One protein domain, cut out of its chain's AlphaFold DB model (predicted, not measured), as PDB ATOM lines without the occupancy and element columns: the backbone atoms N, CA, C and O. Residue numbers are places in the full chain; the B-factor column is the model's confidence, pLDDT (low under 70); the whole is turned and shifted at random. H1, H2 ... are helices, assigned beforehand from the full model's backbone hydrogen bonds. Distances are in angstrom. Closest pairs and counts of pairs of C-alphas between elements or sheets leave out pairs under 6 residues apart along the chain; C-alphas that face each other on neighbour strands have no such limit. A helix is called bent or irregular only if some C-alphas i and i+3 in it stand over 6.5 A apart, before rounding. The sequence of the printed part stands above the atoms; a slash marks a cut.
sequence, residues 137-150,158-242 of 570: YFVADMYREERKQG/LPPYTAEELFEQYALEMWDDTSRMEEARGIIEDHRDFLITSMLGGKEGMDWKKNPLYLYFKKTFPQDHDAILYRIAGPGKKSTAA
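AT A GLANCE: This is residues 137 to 150 and 158 to 242 of the 570 residues of an uncharacterized protein of Hortaea werneckii (UniProt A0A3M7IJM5). What does the model look like? It is an elongated body of short helices, mostly crossed, in two groups: H2 and H3, packed together about perpendicular, with H1 beside part of H2, and H4, H5 and H6, whose centres make a triangle. H3 leads by a tight link into H4, and H5 reaches back to the first residue of H2. What is it built of? The printed part has 99 residues with six named helices, H1 to H6 in chain order, and no named strand: its class is all helix. It is only just compact, close to loose, with a radius of gyration of the C-alphas of 14.7 A, and it spans 50 by 26 by 19 A.

IN THESE COORDINATES: Where are the longest helices? H2, residues 163 to 175, is 18.2 A long and begins with C-alpha 163 at (137.302, 110.007, 158.191). H3, residues 178 to 190, is 19.1 A long and irregular: C-alphas 179 and 182 are 7.8 A apart. Where are the others? H1, residues 137 to 144, is 10.4 A long and begins at (138.584, 105.663, 172.935). H4, residues 192 to 200, is 11.8 A long, and H5, residues 212 to 220, 12.1 A. H6, residues 222 to 233, is 15.9 A long and ends at (115.425, 114.252, 172.168).

HOW THE PARTS SIT: What touches H2? H3 touches it, about perpendicular at 74 degrees, the closest C-alphas being those of Glu 168 and Met 181, 4.7 A apart. H1 only just touches H2, with 3 pairs of C-alphas within 8 A; the closest, Val 139 and Leu 166, are 7.8 A apart. H5 only just touches H2, also with 3 such pairs, through residue 163 of H2 alone: the C-alphas of Ala 163 and Leu 213 are 4.8 A apart. How does H4 stand to its partners? H4 touches H5 at a steep tilt of 56 degrees, opposite ways, closest at the C-alphas of Ile 196 and Tyr 214, 6.9 A. It touches H6 at a steep tilt of 53 degrees, the same way, closest at those of Thr 197 and Ile 228, 6.6 A. What of the backbones? Each O i to N i+4 pair is within hydrogen-bond range in H1, H2, H4, H5 and H6, and 7 of 9 are in H3.

THE WHOLE: How far does it reach? The two C-alphas farthest apart, those of Gly 150 and Gly 236, are 52.1 A apart. Where is the chain cut, and which link is long? Residues 151 to 157 are not printed, and C-alphas 150 and 158 are 10.2 A apart across the cut. The link from H4 to H5, 11 residues, is long. Where is confidence low? Residues 235 to 242 have pLDDT under 70, against a mean of 90.2 for the printed part.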
ATOM      1  N   TYR A 137     137.304 105.244 172.355       95.00
ATOM      2  CA  TYR A 137     138.584 105.663 172.935       95.00
ATOM      3  C   TYR A 137     139.700 105.820 171.888       95.00
ATOM      4  O   TYR A 137     140.465 106.778 171.970       95.00
ATOM      5  N   PHE A 138     139.785 104.940 170.883       95.44
ATOM      6  CA  PHE A 138     140.706 105.104 169.748       95.44
ATOM      7  C   PHE A 138     140.433 106.421 169.005       95.44
ATOM      8  O   PHE A 138     141.311 107.276 168.904       95.44
ATOM      9  N   VAL A 139     139.188 106.627 168.568       95.75
ATOM     10  CA  VAL A 139     138.741 107.852 167.887       95.75
ATOM     11  C   VAL A 139     139.005 109.089 168.757       95.75
ATOM     12  O   VAL A 139     139.430 110.122 168.243       95.75
ATOM     13  N   ALA A 140     138.778 109.001 170.070       94.50
ATOM     14  CA  ALA A 140     138.980 110.111 170.992       94.50
ATOM     15  C   ALA A 140     140.446 110.544 171.107       94.50
ATOM     16  O   ALA A 140     140.722 111.740 171.043       94.50
ATOM     17  N   ASP A 141     141.385 109.609 171.257       93.31
ATOM     18  CA  ASP A 141     142.811 109.940 171.346       93.31
ATOM     19  C   ASP A 141     143.325 110.496 170.008       93.31
ATOM     20  O   ASP A 141     143.934 111.566 169.984       93.31
ATOM     21  N   MET A 142     142.948 109.875 168.883       93.00
ATOM     22  CA  MET A 142     143.315 110.322 167.529       93.00
ATOM     23  C   MET A 142     142.874 111.759 167.206       93.00
ATOM     24  O   MET A 142     143.499 112.425 166.381       93.00
ATOM     25  N   TYR A 143     141.821 112.261 167.858       92.12
ATOM     26  CA  TYR A 143     141.360 113.648 167.726       92.12
ATOM     27  C   TYR A 143     141.762 114.582 168.879       92.12
ATOM     28  O   TYR A 143     141.568 115.793 168.762       92.12
ATOM     29  N   ARG A 144     142.348 114.054 169.961       90.31
ATOM     30  CA  ARG A 144     142.995 114.836 171.031       90.31
ATOM     31  C   ARG A 144     144.450 115.170 170.707       90.31
ATOM     32  O   ARG A 144     144.951 116.187 171.180       90.31
ATOM     33  N   GLU A 145     145.138 114.326 169.941       84.81
ATOM     34  CA  GLU A 145     146.546 114.536 169.602       84.81
ATOM     35  C   GLU A 145     146.740 115.578 168.489       84.81
ATOM     36  O   GLU A 145     146.288 115.422 167.352       84.81
ATOM     37  N   GLU A 146     147.477 116.649 168.800       81.69
ATOM     38  CA  GLU A 146     147.904 117.639 167.808       81.69
ATOM     39  C   GLU A 146     148.933 117.028 166.840       81.69
ATOM     40  O   GLU A 146     150.145 117.075 167.082       81.69
ATOM     41  N   ARG A 147     148.456 116.494 165.710       85.12
ATOM     42  CA  ARG A 147     149.299 116.050 164.589       85.12
ATOM     43  C   ARG A 147     150.241 117.176 164.156       85.12
ATOM     44  O   ARG A 147     149.797 118.292 163.885       85.12
ATOM     45  N   LYS A 148     151.541 116.891 164.046       85.31
ATOM     46  CA  LYS A 148     152.571 117.866 163.643       85.31
ATOM     47  C   LYS A 148     153.531 117.255 162.628       85.31
ATOM     48  O   LYS A 148     153.996 116.134 162.808       85.31
ATOM     49  N   GLN A 149     153.842 117.999 161.570       83.62
ATOM     50  CA  GLN A 149     154.777 117.596 160.523       83.62
ATOM     51  C   GLN A 149     156.156 118.216 160.778       83.62
ATOM     52  O   GLN A 149     156.274 119.419 160.984       83.62
ATOM     53  N   GLY A 150     157.213 117.402 160.746       81.75
ATOM     54  CA  GLY A 150     158.575 117.834 161.083       81.75
ATOM     55  C   GLY A 150     158.944 117.579 162.550       81.75
ATOM     56  O   GLY A 150     158.272 116.827 163.251       81.75
ATOM     57  N   LEU A 158     149.290 119.945 161.634       88.12
ATOM     58  CA  LEU A 158     148.486 119.351 160.570       88.12
ATOM     59  C   LEU A 158     146.988 119.432 160.917       88.12
ATOM     60  O   LEU A 158     146.631 119.487 162.096       88.12
ATOM     61  N   PRO A 159     146.093 119.385 159.914       88.94
ATOM     62  CA  PRO A 159     144.666 119.203 160.150       88.94
ATOM     63  C   PRO A 159     144.356 117.903 160.921       88.94
ATOM     64  O   PRO A 159     145.082 116.910 160.770       88.94
ATOM     65  N   PRO A 160     143.256 117.863 161.699       89.88
ATOM     66  CA  PRO A 160     142.771 116.626 162.309       89.88
ATOM     67  C   PRO A 160     142.447 115.580 161.232       89.88
ATOM     68  O   PRO A 160     142.069 115.945 160.118       89.88
ATOM     69  N   TYR A 161     142.581 114.292 161.567       93.25
ATOM     70  CA  TYR A 161     142.361 113.178 160.635       93.25
ATOM     71  C   TYR A 161     141.030 113.297 159.880       93.25
ATOM     72  O   TYR A 161     139.974 113.512 160.486       93.25
ATOM     73  N   THR A 162     141.054 113.111 158.559       95.62
ATOM     74  CA  THR A 162     139.818 112.879 157.798       95.62
ATOM     75  C   THR A 162     139.186 111.549 158.235       95.62
ATOM     76  O   THR A 162     139.836 110.739 158.894       95.62
ATOM     77  N   ALA A 163     137.918 111.303 157.891       96.00
ATOM     78  CA  ALA A 163     137.302 110.007 158.191       96.00
ATOM     79  C   ALA A 163     138.052 108.852 157.494       96.00
ATOM     80  O   ALA A 163     138.322 107.839 158.123       96.00
ATOM     81  N   GLU A 164     138.467 109.051 156.240       96.19
ATOM     82  CA  GLU A 164     139.232 108.076 155.448       96.19
ATOM     83  C   GLU A 164     140.616 107.800 156.062       96.19
ATOM     84  O   GLU A 164     140.948 106.643 156.312       96.19
ATOM     85  N   GLU A 165     141.381 108.839 156.428       95.81
ATOM     86  CA  GLU A 165     142.660 108.667 157.140       95.81
ATOM     87  C   GLU A 165     142.468 107.943 158.484       95.81
ATOM     88  O   GLU A 165     143.280 107.107 158.867       95.81
ATOM     89  N   LEU A 166     141.391 108.235 159.218       96.62
ATOM     90  CA  LEU A 166     141.096 107.573 160.489       96.62
ATOM     91  C   LEU A 166     140.779 106.076 160.302       96.62
ATOM     92  O   LEU A 166     141.125 105.274 161.169       96.62
ATOM     93  N   PHE A 167     140.174 105.692 159.173       97.62
ATOM     94  CA  PHE A 167     139.954 104.289 158.811       97.62
ATOM     95  C   PHE A 167     141.282 103.578 158.491       97.62
ATOM     96  O   PHE A 167     141.482 102.451 158.941       97.62
ATOM     97  N   GLU A 168     142.225 104.235 157.799       96.81
ATOM     98  CA  GLU A 168     143.584 103.697 157.584       96.81
ATOM     99  C   GLU A 168     144.327 103.479 158.906       96.81
ATOM    100  O   GLU A 168     144.960 102.444 159.108       96.81
ATOM    101  N   GLN A 169     144.245 104.447 159.824       95.94
ATOM    102  CA  GLN A 169     144.912 104.355 161.123       95.94
ATOM    103  C   GLN A 169     144.282 103.279 162.020       95.94
ATOM    104  O   GLN A 169     145.002 102.610 162.754       95.94
ATOM    105  N   TYR A 170     142.965 103.057 161.939       96.19
ATOM    106  CA  TYR A 170     142.326 101.944 162.648       96.19
ATOM    107  C   TYR A 170     142.705 100.583 162.039       96.19
ATOM    108  O   TYR A 170     142.905  99.618 162.775       96.19
ATOM    109  N   ALA A 171     142.890 100.501 160.716       97.12
ATOM    110  CA  ALA A 171     143.397  99.295 160.060       97.12
ATOM    111  C   ALA A 171     144.855  98.972 160.455       97.12
ATOM    112  O   ALA A 171     145.194  97.803 160.655       97.12
ATOM    113  N   LEU A 172     145.694  99.998 160.649       96.12
ATOM    114  CA  LEU A 172     147.034  99.857 161.233       96.12
ATOM    115  C   LEU A 172     146.986  99.374 162.691       96.12
ATOM    116  O   LEU A 172     147.620  98.374 163.006       96.12
ATOM    117  N   GLU A 173     146.207 100.019 163.563       94.50
ATOM    118  CA  GLU A 173     146.092  99.630 164.983       94.50
ATOM    119  C   GLU A 173     145.586  98.184 165.157       94.50
ATOM    120  O   GLU A 173     146.030  97.462 166.049       94.50
ATOM    121  N   MET A 174     144.668  97.737 164.292       93.75
ATOM    122  CA  MET A 174     144.056  96.409 164.394       93.75
ATOM    123  C   MET A 174     144.840  95.291 163.685       93.75
ATOM    124  O   MET A 174     144.743  94.137 164.115       93.75
ATOM    125  N   TRP A 175     145.581  95.585 162.604       95.62
ATOM    126  CA  TRP A 175     146.205  94.560 161.746       95.62
ATOM    127  C   TRP A 175     147.594  94.898 161.170       95.62
ATOM    128  O   TRP A 175     148.123  94.076 160.424       95.62
ATOM    129  N   ASP A 176     148.179  96.057 161.494       94.75
ATOM    130  CA  ASP A 176     149.440  96.578 160.922       94.75
ATOM    131  C   ASP A 176     149.414  96.702 159.376       94.75
ATOM    132  O   ASP A 176     150.425  96.549 158.691       94.75
ATOM    133  N   ASP A 177     148.226  96.956 158.802       94.38
ATOM    134  CA  ASP A 177     147.997  96.962 157.350       94.38
ATOM    135  C   ASP A 177     146.947  98.006 156.922       94.38
ATOM    136  O   ASP A 177     145.741  97.815 157.104       94.38
ATOM    137  N   THR A 178     147.386  99.100 156.284       93.62
ATOM    138  CA  THR A 178     146.489 100.142 155.744       93.62
ATOM    139  C   THR A 178     145.590  99.651 154.610       93.62
ATOM    140  O   THR A 178     144.543 100.253 154.373       93.62
ATOM    141  N   SER A 179     145.933  98.563 153.908       94.62
ATOM    142  CA  SER A 179     145.117  98.063 152.790       94.62
ATOM    143  C   SER A 179     143.752  97.528 153.239       94.62
ATOM    144  O   SER A 179     142.830  97.420 152.431       94.62
ATOM    145  N   ARG A 180     143.590  97.286 154.547       95.62
ATOM    146  CA  ARG A 180     142.344  96.852 155.193       95.62
ATOM    147  C   ARG A 180     141.474  98.024 155.679       95.62
ATOM    148  O   ARG A 180     140.552  97.818 156.468       95.62
ATOM    149  N   MET A 181     141.720  99.241 155.175       96.88
ATOM    150  CA  MET A 181     140.916 100.452 155.423       96.88
ATOM    151  C   MET A 181     139.405 100.201 155.272       96.88
ATOM    152  O   MET A 181     138.629 100.635 156.118       96.88
ATOM    153  N   GLU A 182     138.971  99.469 154.241       97.31
ATOM    154  CA  GLU A 182     137.541  99.215 154.001       97.31
ATOM    155  C   GLU A 182     136.914  98.263 155.047       97.31
ATOM    156  O   GLU A 182     135.731  98.383 155.364       97.31
ATOM    157  N   GLU A 183     137.700  97.359 155.647       96.88
ATOM    158  CA  GLU A 183     137.257  96.510 156.767       96.88
ATOM    159  C   GLU A 183     137.181  97.312 158.075       96.88
ATOM    160  O   GLU A 183     136.190  97.229 158.803       96.88
ATOM    161  N   ALA A 184     138.197  98.142 158.342       97.06
ATOM    162  CA  ALA A 184     138.207  99.088 159.459       97.06
ATOM    163  C   ALA A 184     137.009 100.047 159.396       97.06
ATOM    164  O   ALA A 184     136.305 100.238 160.389       97.06
ATOM    165  N   ARG A 185     136.735 100.595 158.208       97.75
ATOM    166  CA  ARG A 185     135.560 101.413 157.911       97.75
ATOM    167  C   ARG A 185     134.263 100.669 158.214       97.75
ATOM    168  O   ARG A 185     133.420 101.225 158.909       97.75
ATOM    169  N   GLY A 186     134.106  99.432 157.735       97.56
ATOM    170  CA  GLY A 186     132.910  98.625 157.990       97.56
ATOM    171  C   GLY A 186     132.624  98.447 159.485       97.56
ATOM    172  O   GLY A 186     131.496  98.656 159.924       97.56
ATOM    173  N   ILE A 187     133.654  98.169 160.290       96.56
ATOM    174  CA  ILE A 187     133.532  98.069 161.755       96.56
ATOM    175  C   ILE A 187     133.169  99.428 162.379       96.56
ATOM    176  O   ILE A 187     132.258  99.502 163.205       96.56
ATOM    177  N   ILE A 188     133.814 100.524 161.961       97.31
ATOM    178  CA  ILE A 188     133.497 101.883 162.439       97.31
ATOM    179  C   ILE A 188     132.050 102.283 162.091       97.31
ATOM    180  O   ILE A 188     131.372 102.930 162.895       97.31
ATOM    181  N   GLU A 189     131.547 101.870 160.926       97.62
ATOM    182  CA  GLU A 189     130.166 102.091 160.491       97.62
ATOM    183  C   GLU A 189     129.157 101.190 161.225       97.62
ATOM    184  O   GLU A 189     128.069 101.664 161.556       97.62
ATOM    185  N   ASP A 190     129.491  99.943 161.566       96.94
ATOM    186  CA  ASP A 190     128.620  99.045 162.348       96.94
ATOM    187  C   ASP A 190     128.316  99.605 163.753       96.94
ATOM    188  O   ASP A 190     127.189  99.503 164.244       96.94
ATOM    189  N   HIS A 191     129.284 100.279 164.384       97.38
ATOM    190  CA  HIS A 191     129.128 100.900 165.712       97.38
ATOM    191  C   HIS A 191     128.659 102.364 165.682       97.38
ATOM    192  O   HIS A 191     128.592 103.016 166.732       97.38
ATOM    193  N   ARG A 192     128.302 102.900 164.505       96.69
ATOM    194  CA  ARG A 192     127.928 104.318 164.325       96.69
ATOM    195  C   ARG A 192     126.820 104.794 165.266       96.69
ATOM    196  O   ARG A 192     126.855 105.944 165.684       96.69
ATOM    197  N   ASP A 193     125.876 103.930 165.648       95.56
ATOM    198  CA  ASP A 193     124.788 104.281 166.573       95.56
ATOM    199  C   ASP A 193     125.317 104.748 167.942       95.56
ATOM    200  O   ASP A 193     124.975 105.836 168.424       95.56
ATOM    201  N   PHE A 194     126.235 103.972 168.525       96.44
ATOM    202  CA  PHE A 194     126.888 104.305 169.786       96.44
ATOM    203  C   PHE A 194     127.852 105.490 169.639       96.44
ATOM    204  O   PHE A 194     127.884 106.367 170.507       96.44
ATOM    205  N   LEU A 195     128.609 105.551 168.535       97.19
ATOM    206  CA  LEU A 195     129.545 106.647 168.278       97.19
ATOM    207  C   LEU A 195     128.806 107.985 168.135       97.19
ATOM    208  O   LEU A 195     129.126 108.928 168.854       97.19
ATOM    209  N   ILE A 196     127.760 108.061 167.305       96.31
ATOM    210  CA  ILE A 196     126.917 109.256 167.143       96.31
ATOM    211  C   ILE A 196     126.249 109.632 168.474       96.31
ATOM    212  O   ILE A 196     126.268 110.806 168.846       96.31
ATOM    213  N   THR A 197     125.711 108.662 169.224       94.81
ATOM    214  CA  THR A 197     125.115 108.902 170.555       94.81
ATOM    215  C   THR A 197     126.130 109.531 171.517       94.81
ATOM    216  O   THR A 197     125.836 110.533 172.174       94.81
ATOM    217  N   SER A 198     127.354 108.999 171.558       94.06
ATOM    218  CA  SER A 198     128.443 109.492 172.411       94.06
ATOM    219  C   SER A 198     128.949 110.874 171.988       94.06
ATOM    220  O   SER A 198     129.161 111.745 172.834       94.06
ATOM    221  N   MET A 199     129.069 111.102 170.678       94.69
ATOM    222  CA  MET A 199     129.451 112.384 170.082       94.69
ATOM    223  C   MET A 199     128.425 113.483 170.387       94.69
ATOM    224  O   MET A 199     128.788 114.584 170.804       94.69
ATOM    225  N   LEU A 200     127.130 113.183 170.236       92.69
ATOM    226  CA  LEU A 200     126.035 114.099 170.569       92.69
ATOM    227  C   LEU A 200     125.960 114.392 172.075       92.69
ATOM    228  O   LEU A 200     125.681 115.529 172.455       92.69
ATOM    229  N   GLY A 201     126.244 113.389 172.911       89.44
ATOM    230  CA  GLY A 201     126.300 113.503 174.370       89.44
ATOM    231  C   GLY A 201     127.551 114.190 174.930       89.44
ATOM    232  O   GLY A 201     127.686 114.261 176.148       89.44
ATOM    233  N   GLY A 202     128.477 114.669 174.086       89.31
ATOM    234  CA  GLY A 202     129.694 115.358 174.536       89.31
ATOM    235  C   GLY A 202     130.659 114.475 175.338       89.31
ATOM    236  O   GLY A 202     131.428 114.990 176.151       89.31
ATOM    237  N   LYS A 203     130.614 113.148 175.138       86.94
ATOM    238  CA  LYS A 203     131.538 112.197 175.778       86.94
ATOM    239  C   LYS A 203     132.990 112.557 175.440       86.94
ATOM    240  O   LYS A 203     133.258 113.195 174.427       86.94
ATOM    241  N   GLU A 204     133.930 112.184 176.298       88.69
ATOM    242  CA  GLU A 204     135.353 112.533 176.180       88.69
ATOM    243  C   GLU A 204     135.674 114.048 176.102       88.69
ATOM    244  O   GLU A 204     136.814 114.424 175.818       88.69
ATOM    245  N   GLY A 205     134.709 114.927 176.412       83.81
ATOM    246  CA  GLY A 205     134.923 116.369 176.589       83.81
ATOM    247  C   GLY A 205     135.199 117.163 175.306       83.81
ATOM    248  O   GLY A 205     135.715 118.275 175.385       83.81
ATOM    249  N   MET A 206     134.888 116.611 174.129       86.69
ATOM    250  CA  MET A 206     135.214 117.211 172.828       86.69
ATOM    251  C   MET A 206     134.017 117.848 172.114       86.69
ATOM    252  O   MET A 206     132.883 117.374 172.198       86.69
ATOM    253  N   ASP A 207     134.293 118.880 171.308       88.06
ATOM    254  CA  ASP A 207     133.331 119.455 170.358       88.06
ATOM    255  C   ASP A 207     133.217 118.588 169.092       88.06
ATOM    256  O   ASP A 207     133.633 118.950 167.986       88.06
ATOM    257  N   TRP A 208     132.626 117.406 169.264       92.38
ATOM    258  CA  TRP A 208     132.413 116.438 168.191       92.38
ATOM    259  C   TRP A 208     131.621 116.989 167.003       92.38
ATOM    260  O   TRP A 208     131.730 116.458 165.904       92.38
ATOM    261  N   LYS A 209     130.847 118.069 167.166       89.38
ATOM    262  CA  LYS A 209     129.986 118.605 166.098       89.38
ATOM    263  C   LYS A 209     130.778 119.165 164.911       89.38
ATOM    264  O   LYS A 209     130.214 119.285 163.824       89.38
ATOM    265  N   LYS A 210     132.065 119.473 165.111       89.12
ATOM    266  CA  LYS A 210     133.027 119.901 164.078       89.12
ATOM    267  C   LYS A 210     133.948 118.770 163.594       89.12
ATOM    268  O   LYS A 210     134.747 118.986 162.689       89.12
ATOM    269  N   ASN A 211     133.873 117.590 164.206       92.69
ATOM    270  CA  ASN A 211     134.802 116.491 163.968       92.69
ATOM    271  C   ASN A 211     134.576 115.842 162.580       92.69
ATOM    272  O   ASN A 211     133.422 115.554 162.245       92.69
ATOM    273  N   PRO A 212     135.630 115.560 161.785       95.31
ATOM    274  CA  PRO A 212     135.482 114.958 160.459       95.31
ATOM    275  C   PRO A 212     134.716 113.627 160.434       95.31
ATOM    276  O   PRO A 212     133.894 113.442 159.538       95.31
ATOM    277  N   LEU A 213     134.897 112.739 161.421       96.81
ATOM    278  CA  LEU A 213     134.151 111.475 161.507       96.81
ATOM    279  C   LEU A 213     132.661 111.700 161.820       96.81
ATOM    280  O   LEU A 213     131.796 111.065 161.221       96.81
ATOM    281  N   TYR A 214     132.329 112.640 162.708       96.94
ATOM    282  CA  TYR A 214     130.928 112.986 162.987       96.94
ATOM    283  C   TYR A 214     130.237 113.607 161.762       96.94
ATOM    284  O   TYR A 214     129.093 113.274 161.440       96.94
ATOM    285  N   LEU A 215     130.939 114.491 161.045       96.62
ATOM    286  CA  LEU A 215     130.453 115.087 159.799       96.62
ATOM    287  C   LEU A 215     130.296 114.035 158.690       96.62
ATOM    288  O   LEU A 215     129.327 114.100 157.933       96.62
ATOM    289  N   TYR A 216     131.191 113.044 158.637       97.56
ATOM    290  CA  TYR A 216     131.063 111.868 157.780       97.56
ATOM    291  C   TYR A 216     129.800 111.065 158.115       97.56
ATOM    292  O   TYR A 216     128.947 110.898 157.244       97.56
ATOM    293  N   PHE A 217     129.605 110.654 159.373       97.69
ATOM    294  CA  PHE A 217     128.413 109.903 159.779       97.69
ATOM    295  C   PHE A 217     127.114 110.652 159.466       97.69
ATOM    296  O   PHE A 217     126.194 110.068 158.899       97.69
ATOM    297  N   LYS A 218     127.048 111.959 159.747       96.94
ATOM    298  CA  LYS A 218     125.875 112.791 159.430       96.94
ATOM    299  C   LYS A 218     125.593 112.883 157.919       96.94
ATOM    300  O   LYS A 218     124.440 113.042 157.524       96.94
ATOM    301  N   LYS A 219     126.627 112.818 157.074       97.62
ATOM    302  CA  LYS A 219     126.510 112.845 155.606       97.62
ATOM    303  C   LYS A 219     126.087 111.485 155.038       97.62
ATOM    304  O   LYS A 219     125.256 111.450 154.137       97.62
ATOM    305  N   THR A 220     126.670 110.398 155.540       97.50
ATOM    306  CA  THR A 220     126.499 109.038 154.998       97.50
ATOM    307  C   THR A 220     125.265 108.331 155.570       97.50
ATOM    308  O   THR A 220     124.572 107.635 154.834       97.50
ATOM    309  N   PHE A 221     124.936 108.567 156.844       97.12
ATOM    310  CA  PHE A 221     123.844 107.904 157.572       97.12
ATOM    311  C   PHE A 221     122.835 108.912 158.161       97.12
ATOM    312  O   PHE A 221     122.617 108.935 159.376       97.12
ATOM    313  N   PRO A 222     122.197 109.773 157.341       96.81
ATOM    314  CA  PRO A 222     121.294 110.809 157.843       96.81
ATOM    315  C   PRO A 222     120.063 110.231 158.558       96.81
ATOM    316  O   PRO A 222     119.649 110.776 159.573       96.81
ATOM    317  N   GLN A 223     119.513 109.105 158.083       96.00
ATOM    318  CA  GLN A 223     118.354 108.456 158.713       96.00
ATOM    319  C   GLN A 223     118.677 107.951 160.127       96.00
ATOM    320  O   GLN A 223     117.908 108.208 161.053       96.00
ATOM    321  N   ASP A 224     119.835 107.310 160.309       94.31
ATOM    322  CA  ASP A 224     120.294 106.853 161.624       94.31
ATOM    323  C   ASP A 224     120.602 108.052 162.534       94.31
ATOM    324  O   ASP A 224     120.196 108.072 163.693       94.31
ATOM    325  N   HIS A 225     121.249 109.100 162.005       95.38
ATOM    326  CA  HIS A 225     121.525 110.343 162.739       95.38
ATOM    327  C   HIS A 225     120.242 111.008 163.262       95.38
ATOM    328  O   HIS A 225     120.170 111.363 164.440       95.38
ATOM    329  N   ASP A 226     119.211 111.110 162.422       93.94
ATOM    330  CA  ASP A 226     117.905 111.665 162.782       93.94
ATOM    331  C   ASP A 226     117.133 110.765 163.772       93.94
ATOM    332  O   ASP A 226     116.468 111.278 164.680       93.94
ATOM    333  N   ALA A 227     117.248 109.436 163.657       92.88
ATOM    334  CA  ALA A 227     116.654 108.479 164.595       92.88
ATOM    335  C   ALA A 227     117.324 108.526 165.983       92.88
ATOM    336  O   ALA A 227     116.638 108.546 167.008       92.88
ATOM    337  N   ILE A 228     118.654 108.623 166.029       94.25
ATOM    338  CA  ILE A 228     119.433 108.776 167.267       94.25
ATOM    339  C   ILE A 228     119.131 110.128 167.919       94.25
ATOM    340  O   ILE A 228     118.901 110.191 169.128       94.25
ATOM    341  N   LEU A 229     119.043 111.206 167.127       92.50
ATOM    342  CA  LEU A 229     118.576 112.502 167.618       92.50
ATOM    343  C   LEU A 229     117.182 112.393 168.239       92.50
ATOM    344  O   LEU A 229     116.986 112.925 169.326       92.50
ATOM    345  N   TYR A 230     116.235 111.683 167.620       91.06
ATOM    346  CA  TYR A 230     114.903 111.460 168.194       91.06
ATOM    347  C   TYR A 230     114.954 110.662 169.514       91.06
ATOM    348  O   TYR A 230     114.355 111.085 170.504       91.06
ATOM    349  N   ARG A 231     115.743 109.577 169.571       91.38
ATOM    350  CA  ARG A 231     115.957 108.739 170.772       91.38
ATOM    351  C   ARG A 231     116.585 109.499 171.950       91.38
ATOM    352  O   ARG A 231     116.328 109.169 173.106       91.38
ATOM    353  N   ILE A 232     117.400 110.518 171.674       90.38
ATOM    354  CA  ILE A 232     117.994 111.408 172.690       90.38
ATOM    355  C   ILE A 232     117.056 112.588 173.018       90.38
ATOM    356  O   ILE A 232     117.039 113.080 174.143       90.38
ATOM    357  N   ALA A 233     116.271 113.064 172.048       89.06
ATOM    358  CA  ALA A 233     115.425 114.252 172.168       89.06
ATOM    359  C   ALA A 233     114.087 114.011 172.883       89.06
ATOM    360  O   ALA A 233     113.593 114.949 173.521       89.06
ATOM    361  N   GLY A 234     113.536 112.800 172.748       82.31
ATOM    362  CA  GLY A 234     112.264 112.358 173.318       82.31
ATOM    363  C   GLY A 234     111.029 112.685 172.463       82.31
ATOM    364  O   GLY A 234     111.044 113.659 171.697       82.31
ATOM    365  N   PRO A 235     109.927 111.920 172.606       68.06
ATOM    366  CA  PRO A 235     108.652 112.233 171.963       68.06
ATOM    367  C   PRO A 235     108.116 113.589 172.447       68.06
ATOM    368  O   PRO A 235     107.681 113.736 173.584       68.06
ATOM    369  N   GLY A 236     108.162 114.601 171.581       58.00
ATOM    370  CA  GLY A 236     107.666 115.952 171.880       58.00
ATOM    371  C   GLY A 236     108.430 117.053 171.151       58.00
ATOM    372  O   GLY A 236     107.828 117.998 170.638       58.00
ATOM    373  N   LYS A 237     109.751 116.898 170.991       53.47
ATOM    374  CA  LYS A 237     110.541 117.781 170.122       53.47
ATOM    375  C   LYS A 237     110.260 117.392 168.671       53.47
ATOM    376  O   LYS A 237     110.716 116.350 168.204       53.47
ATOM    377  N   LYS A 238     109.476 118.214 167.962       39.72
ATOM    378  CA  LYS A 238     109.056 117.987 166.566       39.72
ATOM    379  C   LYS A 238     110.243 118.077 165.597       39.72
ATOM    380  O   LYS A 238     110.408 119.072 164.894       39.72
ATOM    381  N   SER A 239     111.065 117.029 165.551       47.84
ATOM    382  CA  SER A 239     112.079 116.862 164.512       47.84
ATOM    383  C   SER A 239     111.388 116.762 163.154       47.84
ATOM    384  O   SER A 239     110.655 115.810 162.873       47.84
ATOM    385  N   THR A 240     111.641 117.741 162.288       52.41
ATOM    386  CA  THR A 240     111.133 117.757 160.910       52.41
ATOM    387  C   THR A 240     111.702 116.619 160.059       52.41
ATOM    388  O   THR A 240     111.173 116.354 158.981       52.41
ATOM    389  N   ALA A 241     112.724 115.903 160.543       54.16
ATOM    390  CA  ALA A 241     113.248 114.699 159.913       54.16
ATOM    391  C   ALA A 241     112.387 113.450 160.154       54.16
ATOM    392  O   ALA A 241     112.125 112.715 159.205       54.16
ATOM    393  N   ALA A 242     111.847 113.240 161.360       53.34
ATOM    394  CA  ALA A 242     110.945 112.108 161.623       53.34
ATOM    395  C   ALA A 242     109.707 112.158 160.701       53.34
ATOM    396  O   ALA A 242     109.298 111.155 160.116       53.34
TER     397      ALA A 242